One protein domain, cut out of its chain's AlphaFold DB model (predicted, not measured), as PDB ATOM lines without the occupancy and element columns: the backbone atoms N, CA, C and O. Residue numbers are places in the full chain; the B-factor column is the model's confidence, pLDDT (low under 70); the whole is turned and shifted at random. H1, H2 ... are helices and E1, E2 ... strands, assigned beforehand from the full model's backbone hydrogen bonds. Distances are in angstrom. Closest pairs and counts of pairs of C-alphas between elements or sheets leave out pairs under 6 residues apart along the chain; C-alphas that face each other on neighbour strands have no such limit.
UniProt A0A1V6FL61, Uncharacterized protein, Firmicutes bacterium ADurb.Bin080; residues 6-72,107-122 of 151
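Overview. This is residues 6 to 72 and 107 to 122 of the 151 residues of an uncharacterized protein of Firmicutes bacterium ADurb.Bin080 (UniProt A0A1V6FL61). There is little regular structure: a short two-stranded ribbon, E2 and E3, lies near the middle of a rounded body made mostly of loops. E1 and H1 lie toward opposite sides, and residues 24 to 63 form a long stretch with no named element. The 83 printed residues hold E1, H1, E2, E3, H2 in that order, of mixed class, with 22 residues in named elements. The whole is compact, radius of gyration of the C-alphas 12.1 A, spanning 30 by 29 by 23 A.

Along the chain. E1 is residues 10 to 12, from C-alpha 10 at (-29.468, 45.146, 38.636). H1 is 20 to 23, E2 64 to 69 (14.9 A), E3 109 to 113 (11.9 A), and H2 115 to 118, ending at (-24.410, 35.156, 36.863).

Arrangement. E2 and E3 are antiparallel at 151 degrees; N 67 and O 111 are 2.8 A apart, within hydrogen-bond range. The closest C-alphas of E1 and E2, Cys 12 and Ser 67, are 5.1 A apart. H1 and H2 are apart, and both are too short for an O i to N i+4 pair.

Size, cuts and confidence. Residues 73 to 106 are not printed; C-alphas 72 and 107 are 11.7 A apart across the cut. The link from H1 to E2 is long. Confidence is under 70 at residues 6 to 14, 29 to 31, 71 to 72 and 107 to 108.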
ATOM      1  N   ILE A   6     -28.886  43.961  44.801       56.12
ATOM      2  CA  ILE A   6     -28.572  44.830  43.675       56.12
ATOM      3  C   ILE A   6     -27.125  44.547  43.281       56.12
ATOM      4  O   ILE A   6     -26.208  44.943  44.002       56.12
ATOM      5  N   LYS A   7     -26.913  43.847  42.162       62.12
ATOM      6  CA  LYS A   7     -25.583  43.696  41.556       62.12
ATOM      7  C   LYS A   7     -25.433  44.774  40.498       62.12
ATOM      8  O   LYS A   7     -26.164  44.717  39.523       62.12
ATOM      9  N   GLU A   8     -24.531  45.739  40.680       60.09
ATOM     10  CA  GLU A   8     -24.280  46.781  39.663       60.09
ATOM     11  C   GLU A   8     -25.583  47.448  39.164       60.09
ATOM     12  O   GLU A   8     -25.844  47.511  37.972       60.09
ATOM     13  N   GLU A   9     -26.450  47.870  40.092       58.38
ATOM     14  CA  GLU A   9     -27.782  48.450  39.809       58.38
ATOM     15  C   GLU A   9     -28.848  47.471  39.264       58.38
ATOM     16  O   GLU A   9     -30.014  47.843  39.128       58.38
ATOM     17  N   ARG A  10     -28.522  46.186  39.073       59.25
ATOM     18  CA  ARG A  10     -29.468  45.146  38.636       59.25
ATOM     19  C   ARG A  10     -30.226  44.551  39.810       59.25
ATOM     20  O   ARG A  10     -29.626  43.966  40.714       59.25
ATOM     21  N   ILE A  11     -31.552  44.624  39.767       58.78
ATOM     22  CA  ILE A  11     -32.420  43.912  40.709       58.78
ATOM     23  C   ILE A  11     -32.193  42.408  40.518       58.78
ATOM     24  O   ILE A  11     -32.339  41.896  39.418       58.78
ATOM     25  N   CYS A  12     -31.846  41.692  41.581       63.12
ATOM     26  CA  CYS A  12     -31.732  40.235  41.616       63.12
ATOM     27  C   CYS A  12     -32.851  39.659  42.499       63.12
ATOM     28  O   CYS A  12     -33.307  40.307  43.446       63.12
ATOM     29  N   SER A  13     -33.351  38.467  42.152       63.62
ATOM     30  CA  SER A  13     -34.623  37.968  42.690       63.62
ATOM     31  C   SER A  13     -34.566  37.445  44.134       63.62
ATOM     32  O   SER A  13     -33.520  37.092  44.667       63.62
ATOM     33  N   LEU A  14     -35.767  37.325  44.709       62.00
ATOM     34  CA  LEU A  14     -36.114  36.739  46.008       62.00
ATOM     35  C   LEU A  14     -36.042  35.210  46.092       62.00
ATOM     36  O   LEU A  14     -36.303  34.636  47.149       62.00
ATOM     37  N   PHE A  15     -35.787  34.549  44.971       74.94
ATOM     38  CA  PHE A  15     -35.903  33.108  44.829       74.94
ATOM     39  C   PHE A  15     -34.581  32.498  44.382       74.94
ATOM     40  O   PHE A  15     -33.953  32.953  43.422       74.94
ATOM     41  N   THR A  16     -34.205  31.432  45.077       83.19
ATOM     42  CA  THR A  16     -33.045  30.593  44.801       83.19
ATOM     43  C   THR A  16     -33.496  29.143  44.655       83.19
ATOM     44  O   THR A  16     -34.512  28.737  45.223       83.19
ATOM     45  N   VAL A  17     -32.743  28.361  43.887       81.62
ATOM     46  CA  VAL A  17     -32.873  26.901  43.844       81.62
ATOM     47  C   VAL A  17     -31.719  26.328  44.643       81.62
ATOM     48  O   VAL A  17     -30.559  26.483  44.259       81.62
ATOM     49  N   THR A  18     -32.028  25.671  45.753       87.88
ATOM     50  CA  THR A  18     -31.034  25.049  46.643       87.88
ATOM     51  C   THR A  18     -31.062  23.524  46.570       87.88
ATOM     52  O   THR A  18     -30.139  22.870  47.046       87.88
ATOM     53  N   SER A  19     -32.099  22.943  45.960       87.31
ATOM     54  CA  SER A  19     -32.269  21.494  45.818       87.31
ATOM     55  C   SER A  19     -33.214  21.130  44.663       87.31
ATOM     56  O   SER A  19     -33.952  21.981  44.173       87.31
ATOM     57  N   GLU A  20     -33.249  19.853  44.265       87.69
ATOM     58  CA  GLU A  20     -34.225  19.338  43.282       87.69
ATOM     59  C   GLU A  20     -35.684  19.473  43.757       87.69
ATOM     60  O   GLU A  20     -36.594  19.614  42.945       87.69
ATOM     61  N   GLU A  21     -35.931  19.493  45.071       85.81
ATOM     62  CA  GLU A  21     -37.271  19.738  45.626       85.81
ATOM     63  C   GLU A  21     -37.792  21.141  45.287       85.81
ATOM     64  O   GLU A  21     -38.998  21.326  45.113       85.81
ATOM     65  N   ASP A  22     -36.896  22.121  45.128       82.00
ATOM     66  CA  ASP A  22     -37.267  23.484  44.737       82.00
ATOM     67  C   ASP A  22     -37.760  23.571  43.286       82.00
ATOM     68  O   ASP A  22     -38.428  24.544  42.940       82.00
ATOM     69  N   LEU A  23     -37.491  22.553  42.458       83.56
ATOM     70  CA  LEU A  23     -37.950  22.476  41.066       83.56
ATOM     71  C   LEU A  23     -39.426  22.067  40.955       83.56
ATOM     72  O   LEU A  23     -40.040  22.208  39.896       83.56
ATOM     73  N   LYS A  24     -40.023  21.549  42.035       83.50
ATOM     74  CA  LYS A  24     -41.418  21.102  42.018       83.50
ATOM     75  C   LYS A  24     -42.374  22.297  41.907       83.50
ATOM     76  O   LYS A  24     -42.185  23.300  42.604       83.50
ATOM     77  N   PRO A  25     -43.457  22.189  41.113       79.19
ATOM     78  CA  PRO A  25     -44.478  23.228  41.045       79.19
ATOM     79  C   PRO A  25     -45.039  23.548  42.434       79.19
ATOM     80  O   PRO A  25     -45.500  22.661  43.155       79.19
ATOM     81  N   ARG A  26     -45.022  24.829  42.812       77.38
ATOM     82  CA  ARG A  26     -45.646  25.321  44.048       77.38
ATOM     83  C   ARG A  26     -47.031  25.882  43.730       77.38
ATOM     84  O   ARG A  26     -47.233  26.471  42.673       77.38
ATOM     85  N   ALA A  27     -47.982  25.712  44.647       76.50
ATOM     86  CA  ALA A  27     -49.317  26.283  44.488       76.50
ATOM     87  C   ALA A  27     -49.246  27.823  44.453       76.50
ATOM     88  O   ALA A  27     -48.702  28.436  45.370       76.50
ATOM     89  N   GLY A  28     -49.804  28.437  43.405       75.00
ATOM     90  CA  GLY A  28     -49.831  29.891  43.201       75.00
ATOM     91  C   GLY A  28     -49.401  30.312  41.793       75.00
ATOM     92  O   GLY A  28     -48.966  29.490  40.990       75.00
ATOM     93  N   VAL A  29     -49.525  31.609  41.489       60.59
ATOM     94  CA  VAL A  29     -49.004  32.198  40.245       60.59
ATOM     95  C   VAL A  29     -47.545  32.580  40.481       60.59
ATOM     96  O   VAL A  29     -47.258  33.636  41.041       60.59
ATOM     97  N   ASN A  30     -46.619  31.705  40.092       66.69
ATOM     98  CA  ASN A  30     -45.200  32.040  40.062       66.69
ATOM     99  C   ASN A  30     -44.846  32.563  38.666       66.69
ATOM    100  O   ASN A  30     -44.745  31.785  37.720       66.69
ATOM    101  N   MET A  31     -44.711  33.885  38.523       63.22
ATOM    102  CA  MET A  31     -44.255  34.493  37.272       63.22
ATOM    103  C   MET A  31     -42.777  34.138  37.073       63.22
ATOM    104  O   MET A  31     -41.915  34.673  37.768       63.22
ATOM    105  N   ASN A  32     -42.509  33.225  36.139       72.12
ATOM    106  CA  ASN A  32     -41.229  32.549  35.906       72.12
ATOM    107  C   ASN A  32     -40.798  31.617  37.072       72.12
ATOM    108  O   ASN A  32     -39.989  32.024  37.922       72.12
ATOM    109  N   PRO A  33     -41.376  30.396  37.148       82.62
ATOM    110  CA  PRO A  33     -40.978  29.377  38.117       82.62
ATOM    111  C   PRO A  33     -39.548  28.877  37.858       82.62
ATOM    112  O   PRO A  33     -39.004  29.133  36.787       82.62
ATOM    113  N   PRO A  34     -38.930  28.164  38.817       85.88
ATOM    114  CA  PRO A  34     -37.694  27.427  38.573       85.88
ATOM    115  C   PRO A  34     -37.792  26.553  37.317       85.88
ATOM    116  O   PRO A  34     -38.880  26.046  37.019       85.88
ATOM    117  N   PRO A  35     -36.677  26.356  36.598       88.94
ATOM    118  CA  PRO A  35     -36.673  25.567  35.381       88.94
ATOM    119  C   PRO A  35     -37.020  24.125  35.752       88.94
ATOM    120  O   PRO A  35     -36.395  23.536  36.632       88.94
ATOM    121  N   GLY A  36     -38.058  23.560  35.131       88.38
ATOM    122  CA  GLY A  36     -38.571  22.236  35.509       88.38
ATOM    123  C   GLY A  36     -37.564  21.104  35.283       88.38
ATOM    124  O   GLY A  36     -37.654  20.062  35.924       88.38
ATOM    125  N   ASP A  37     -36.593  21.329  34.400       92.88
ATOM    126  CA  ASP A  37     -35.473  20.436  34.132       92.88
ATOM    127  C   ASP A  37     -34.252  20.717  35.021       92.88
ATOM    128  O   ASP A  37     -33.264  20.006  34.914       92.88
ATOM    129  N   GLY A  38     -34.281  21.739  35.881       93.75
ATOM    130  CA  GLY A  38     -33.162  22.098  36.751       93.75
ATOM    131  C   GLY A  38     -31.919  22.608  36.017       93.75
ATOM    132  O   GLY A  38     -30.822  22.540  36.578       93.75
ATOM    133  N   CYS A  39     -32.035  23.085  34.779       96.50
ATOM    134  CA  CYS A  39     -30.897  23.579  34.008       96.50
ATOM    135  C   CYS A  39     -30.701  25.094  34.144       96.50
ATOM    136  O   CYS A  39     -31.639  25.858  34.322       96.50
ATOM    137  N   CYS A  40     -29.449  25.544  34.043       96.44
ATOM    138  CA  CYS A  40     -29.132  26.964  33.875       96.44
ATOM    139  C   CYS A  40     -29.565  27.449  32.483       96.44
ATOM    140  O   CYS A  40     -29.133  26.874  31.479       96.44
ATOM    141  N   ASP A  41     -30.313  28.551  32.422       94.44
ATOM    142  CA  ASP A  41     -30.861  29.109  31.178       94.44
ATOM    143  C   ASP A  41     -29.775  29.604  30.214       94.44
ATOM    144  O   ASP A  41     -29.988  29.614  29.008       94.44
ATOM    145  N   CYS A  42     -28.582  29.946  30.709       95.12
ATOM    146  CA  CYS A  42     -27.453  30.343  29.862       95.12
ATOM    147  C   CYS A  42     -26.680  29.143  29.304       95.12
ATOM    148  O   CYS A  42     -26.470  29.021  28.103       95.12
ATOM    149  N   CYS A  43     -26.202  28.250  30.178       96.06
ATOM    150  CA  CYS A  43     -25.236  27.217  29.780       96.06
ATOM    151  C   CYS A  43     -25.824  25.809  29.623       96.06
ATOM    152  O   CYS A  43     -25.093  24.899  29.230       96.06
ATOM    153  N   GLY A  44     -27.098  25.604  29.970       96.06
ATOM    154  CA  GLY A  44     -27.785  24.310  29.886       96.06
ATOM    155  C   GLY A  44     -27.282  23.248  30.872       96.06
ATOM    156  O   GLY A  44     -27.624  22.075  30.756       96.06
ATOM    157  N   ARG A  45     -26.429  23.603  31.843       96.81
ATOM    158  CA  ARG A  45     -25.961  22.644  32.856       96.81
ATOM    159  C   ARG A  45     -27.028  22.438  33.931       96.81
ATOM    160  O   ARG A  45     -27.435  23.403  34.574       96.81
ATOM    161  N   HIS A  46     -27.388  21.177  34.158       96.94
ATOM    162  CA  HIS A  46     -28.250  20.721  35.252       96.94
ATOM    163  C   HIS A  46     -27.640  21.004  36.637       96.94
ATOM    164  O   HIS A  46     -26.424  20.853  36.798       96.94
ATOM    165  N   ILE A  47     -28.465  21.310  37.650       95.81
ATOM    166  CA  ILE A  47     -28.023  21.626  39.024       95.81
ATOM    167  C   ILE A  47     -27.099  20.575  39.653       95.81
ATOM    168  O   ILE A  47     -26.155  20.932  40.350       95.81
ATOM    169  N   SER A  48     -27.280  19.294  39.329       96.19
ATOM    170  CA  SER A  48     -26.400  18.201  39.787       96.19
ATOM    171  C   SER A  48     -24.946  18.312  39.302       96.19
ATOM    172  O   SER A  48     -24.061  17.653  39.843       96.19
ATOM    173  N   LYS A  49     -24.686  19.138  38.280       97.06
ATOM    174  CA  LYS A  49     -23.355  19.420  37.721       97.06
ATOM    175  C   LYS A  49     -22.845  20.818  38.086       97.06
ATOM    176  O   LYS A  49     -21.751  21.189  37.658       97.06
ATOM    177  N   LEU A  50     -23.629  21.612  38.816       96.19
ATOM    178  CA  LEU A  50     -23.277  22.978  39.186       96.19
ATOM    179  C   LEU A  50     -22.552  23.015  40.530       96.19
ATOM    180  O   LEU A  50     -22.855  22.258  41.452       96.19
ATOM    181  N   LYS A  51     -21.607  23.947  40.655       95.75
ATOM    182  CA  LYS A  51     -21.086  24.342  41.962       95.75
ATOM    183  C   LYS A  51     -22.071  25.326  42.589       95.75
ATOM    184  O   LYS A  51     -22.474  26.264  41.890       95.75
ATOM    185  N   PRO A  52     -22.437  25.153  43.868       94.75
ATOM    186  CA  PRO A  52     -23.269  26.137  44.528       94.75
ATOM    187  C   PRO A  52     -22.523  27.473  44.616       94.75
ATOM    188  O   PRO A  52     -21.289  27.514  44.653       94.75
ATOM    189  N   PHE A  53     -23.275  28.563  44.657       92.25
ATOM    190  CA  PHE A  53     -22.770  29.881  45.002       92.25
ATOM    191  C   PHE A  53     -22.065  29.810  46.362       92.25
ATOM    192  O   PHE A  53     -22.583  29.223  47.314       92.25
ATOM    193  N   SER A  54     -20.875  30.396  46.447       89.00
ATOM    194  CA  SER A  54     -20.033  30.382  47.644       89.00
ATOM    195  C   SER A  54     -19.649  31.803  48.036       89.00
ATOM    196  O   SER A  54     -19.227  32.564  47.169       89.00
ATOM    197  N   GLY A  55     -19.727  32.138  49.323       82.31
ATOM    198  CA  GLY A  55     -19.279  33.430  49.851       82.31
ATOM    199  C   GLY A  55     -20.193  33.972  50.944       82.31
ATOM    200  O   GLY A  55     -21.099  33.286  51.415       82.31
ATOM    201  N   GLU A  56     -19.951  35.216  51.349       72.44
ATOM    202  CA  GLU A  56     -20.879  35.955  52.204       72.44
ATOM    203  C   GLU A  56     -21.999  36.545  51.338       72.44
ATOM    204  O   GLU A  56     -21.735  37.162  50.307       72.44
ATOM    205  N   GLY A  57     -23.257  36.338  51.728       79.38
ATOM    206  CA  GLY A  57     -24.413  36.874  51.010       79.38
ATOM    207  C   GLY A  57     -25.595  35.913  50.949       79.38
ATOM    208  O   GLY A  57     -25.528  34.769  51.400       79.38
ATOM    209  N   MET A  58     -26.698  36.388  50.374       79.19
ATOM    210  CA  MET A  58     -27.984  35.685  50.404       79.19
ATOM    211  C   MET A  58     -28.075  34.467  49.474       79.19
ATOM    212  O   MET A  58     -28.962  33.635  49.632       79.19
ATOM    213  N   PHE A  59     -27.164  34.357  48.507       85.88
ATOM    214  CA  PHE A  59     -27.149  33.254  47.545       85.88
ATOM    215  C   PHE A  59     -26.248  32.098  47.972       85.88
ATOM    216  O   PHE A  59     -26.192  31.094  47.273       85.88
ATOM    217  N   ASN A  60     -25.539  32.209  49.100       89.50
ATOM    218  CA  ASN A  60     -24.621  31.168  49.545       89.50
ATOM    219  C   ASN A  60     -25.341  29.812  49.682       89.50
ATOM    220  O   ASN A  60     -26.332  29.694  50.400       89.50
ATOM    221  N   GLY A  61     -24.839  28.795  48.983       91.31
ATOM    222  CA  GLY A  61     -25.428  27.456  48.918       91.31
ATOM    223  C   GLY A  61     -26.468  27.238  47.811       91.31
ATOM    224  O   GLY A  61     -26.820  26.090  47.554       91.31
ATOM    225  N   ALA A  62     -26.941  28.282  47.125       93.31
ATOM    226  CA  ALA A  62     -27.843  28.132  45.981       93.31
ATOM    227  C   ALA A  62     -27.116  27.550  44.762       93.31
ATOM    228  O   ALA A  62     -25.923  27.767  44.591       93.31
ATOM    229  N   TYR A  63     -27.830  26.851  43.881       95.38
ATOM    230  CA  TYR A  63     -27.314  26.364  42.597       95.38
ATOM    231  C   TYR A  63     -27.724  27.263  41.436       95.38
ATOM    232  O   TYR A  63     -26.909  27.536  40.553       95.38
ATOM    233  N   LEU A  64     -28.976  27.727  41.459       94.75
ATOM    234  CA  LEU A  64     -29.510  28.694  40.509       94.75
ATOM    235  C   LEU A  64     -30.081  29.888  41.260       94.75
ATOM    236  O   LEU A  64     -30.740  29.739  42.296       94.75
ATOM    237  N   VAL A  65     -29.859  31.067  40.701       92.25
ATOM    238  CA  VAL A  65     -30.468  32.319  41.139       92.25
ATOM    239  C   VAL A  65     -31.225  32.913  39.971       92.25
ATOM    240  O   VAL A  65     -30.802  32.794  38.823       92.25
ATOM    241  N   LYS A  66     -32.352  33.550  40.261       89.81
ATOM    242  CA  LYS A  66     -33.098  34.262  39.234       89.81
ATOM    243  C   LYS A  66     -32.548  35.676  39.080       89.81
ATOM    244  O   LYS A  66     -32.484  36.442  40.047       89.81
ATOM    245  N   SER A  67     -32.144  35.999  37.866       88.00
ATOM    246  CA  SER A  67     -31.605  37.284  37.449       88.00
ATOM    247  C   SER A  67     -32.608  38.020  36.564       88.00
ATOM    248  O   SER A  67     -33.567  37.440  36.045       88.00
ATOM    249  N   PHE A  68     -32.373  39.315  36.412       86.06
ATOM    250  CA  PHE A  68     -33.082  40.186  35.494       86.06
ATOM    251  C   PHE A  68     -32.032  40.770  34.563       86.06
ATOM    252  O   PHE A  68     -31.116  41.452  35.030       86.06
ATOM    253  N   ARG A  69     -32.129  40.458  33.273       82.44
ATOM    254  CA  ARG A  69     -31.227  41.002  32.262       82.44
ATOM    255  C   ARG A  69     -32.004  41.937  31.364       82.44
ATOM    256  O   ARG A  69     -33.149  41.656  31.011       82.44
ATOM    257  N   GLU A  70     -31.381  43.057  31.015       76.50
ATOM    258  CA  GLU A  70     -31.885  43.826  29.890       76.50
ATOM    259  C   GLU A  70     -31.802  42.912  28.665       76.50
ATOM    260  O   GLU A  70     -30.796  42.204  28.512       76.50
ATOM    261  N   PRO A  71     -32.862  42.822  27.850       69.19
ATOM    262  CA  PRO A  71     -32.777  42.099  26.597       69.19
ATOM    263  C   PRO A  71     -31.642  42.730  25.791       69.19
ATOM    264  O   PRO A  71     -31.734  43.874  25.357       69.19
ATOM    265  N   SER A  72     -30.535  42.005  25.654       65.38
ATOM    266  CA  SER A  72     -29.488  42.367  24.713       65.38
ATOM    267  C   SER A  72     -29.775  41.537  23.488       65.38
ATOM    268  O   SER A  72     -29.652  40.311  23.498       65.38
ATOM    269  N   PRO A 107     -40.288  42.727  27.780       59.06
ATOM    270  CA  PRO A 107     -40.346  42.343  29.183       59.06
ATOM    271  C   PRO A 107     -38.934  41.954  29.627       59.06
ATOM    272  O   PRO A 107     -38.263  41.214  28.921       59.06
ATOM    273  N   ILE A 108     -38.476  42.504  30.755       68.25
ATOM    274  CA  ILE A 108     -37.164  42.176  31.318       68.25
ATOM    275  C   ILE A 108     -37.033  40.652  31.348       68.25
ATOM    276  O   ILE A 108     -37.850  39.984  31.997       68.25
ATOM    277  N   ASP A 109     -36.029  40.121  30.653       76.12
ATOM    278  CA  ASP A 109     -35.836  38.684  30.575       76.12
ATOM    279  C   ASP A 109     -35.392  38.186  31.945       76.12
ATOM    280  O   ASP A 109     -34.356  38.572  32.503       76.12
ATOM    281  N   MET A 110     -36.239  37.345  32.526       86.25
ATOM    282  CA  MET A 110     -35.959  36.706  33.796       86.25
ATOM    283  C   MET A 110     -35.324  35.351  33.520       86.25
ATOM    284  O   MET A 110     -35.994  34.468  32.990       86.25
ATOM    285  N   ASN A 111     -34.080  35.168  33.948       90.88
ATOM    286  CA  ASN A 111     -33.310  33.955  33.682       90.88
ATOM    287  C   ASN A 111     -32.893  33.273  34.987       90.88
ATOM    288  O   ASN A 111     -32.644  33.934  35.994       90.88
ATOM    289  N   TRP A 112     -32.796  31.948  34.978       93.81
ATOM    290  CA  TRP A 112     -32.215  31.150  36.052       93.81
ATOM    291  C   TRP A 112     -30.764  30.820  35.747       93.81
ATOM    292  O   TRP A 112     -30.434  30.069  34.829       93.81
ATOM    293  N   GLU A 113     -29.870  31.370  36.557       94.44
ATOM    294  CA  GLU A 113     -28.445  31.373  36.274       94.44
ATOM    295  C   GLU A 113     -27.639  30.665  37.348       94.44
ATOM    296  O   GLU A 113     -27.884  30.809  38.546       94.44
ATOM    297  N   CYS A 114     -26.631  29.915  36.910       96.00
ATOM    298  CA  CYS A 114     -25.626  29.365  37.805       96.00
ATOM    299  C   CYS A 114     -24.575  30.413  38.185       96.00
ATOM    300  O   CYS A 114     -24.440  31.438  37.517       96.00
ATOM    301  N   SER A 115     -23.773  30.111  39.207       94.00
ATOM    302  CA  SER A 115     -22.720  30.998  39.727       94.00
ATOM    303  C   SER A 115     -21.750  31.506  38.665       94.00
ATOM    304  O   SER A 115     -21.376  32.668  38.688       94.00
ATOM    305  N   GLU A 116     -21.384  30.673  37.696       94.81
ATOM    306  CA  GLU A 116     -20.478  31.081  36.618       94.81
ATOM    307  C   GLU A 116     -21.150  31.978  35.566       94.81
ATOM    308  O   GLU A 116     -20.480  32.808  34.962       94.81
ATOM    309  N   CYS A 117     -22.447  31.796  35.301       94.75
ATOM    310  CA  CYS A 117     -23.175  32.583  34.297       94.75
ATOM    311  C   CYS A 117     -23.660  33.922  34.859       94.75
ATOM    312  O   CYS A 117     -23.642  34.919  34.147       94.75
ATOM    313  N   PHE A 118     -23.995  33.952  36.147       91.69
ATOM    314  CA  PHE A 118     -24.410  35.156  36.863       91.69
ATOM    315  C   PHE A 118     -23.311  36.230  36.943       91.69
ATOM    316  O   PHE A 118     -23.585  37.416  37.134       91.69
ATOM    317  N   GLU A 119     -22.048  35.830  36.793       90.31
ATOM    318  CA  GLU A 119     -20.910  36.749  36.723       90.31
ATOM    319  C   GLU A 119     -20.687  37.362  35.336       90.31
ATOM    320  O   GLU A 119     -19.903  38.296  35.217       90.31
ATOM    321  N   LEU A 120     -21.389  36.887  34.304       90.62
ATOM    322  CA  LEU A 120     -21.258  37.414  32.947       90.62
ATOM    323  C   LEU A 120     -22.026  38.728  32.778       90.62
ATOM    324  O   LEU A 120     -23.174  38.848  33.230       90.62
ATOM    325  N   GLY A 121     -21.430  39.664  32.036       87.88
ATOM    326  CA  GLY A 121     -22.148  40.808  31.466       87.88
ATOM    327  C   GLY A 121     -23.218  40.353  30.467       87.88
ATOM    328  O   GLY A 121     -23.233  39.192  30.057       87.88
ATOM    329  N   ASP A 122     -24.139  41.238  30.080       85.06
ATOM    330  CA  ASP A 122     -25.268  40.843  29.219       85.06
ATOM    331  C   ASP A 122     -24.811  40.346  27.850       85.06
ATOM    332  O   ASP A 122     -25.185  39.243  27.461       85.06
TER     333      ASP A 122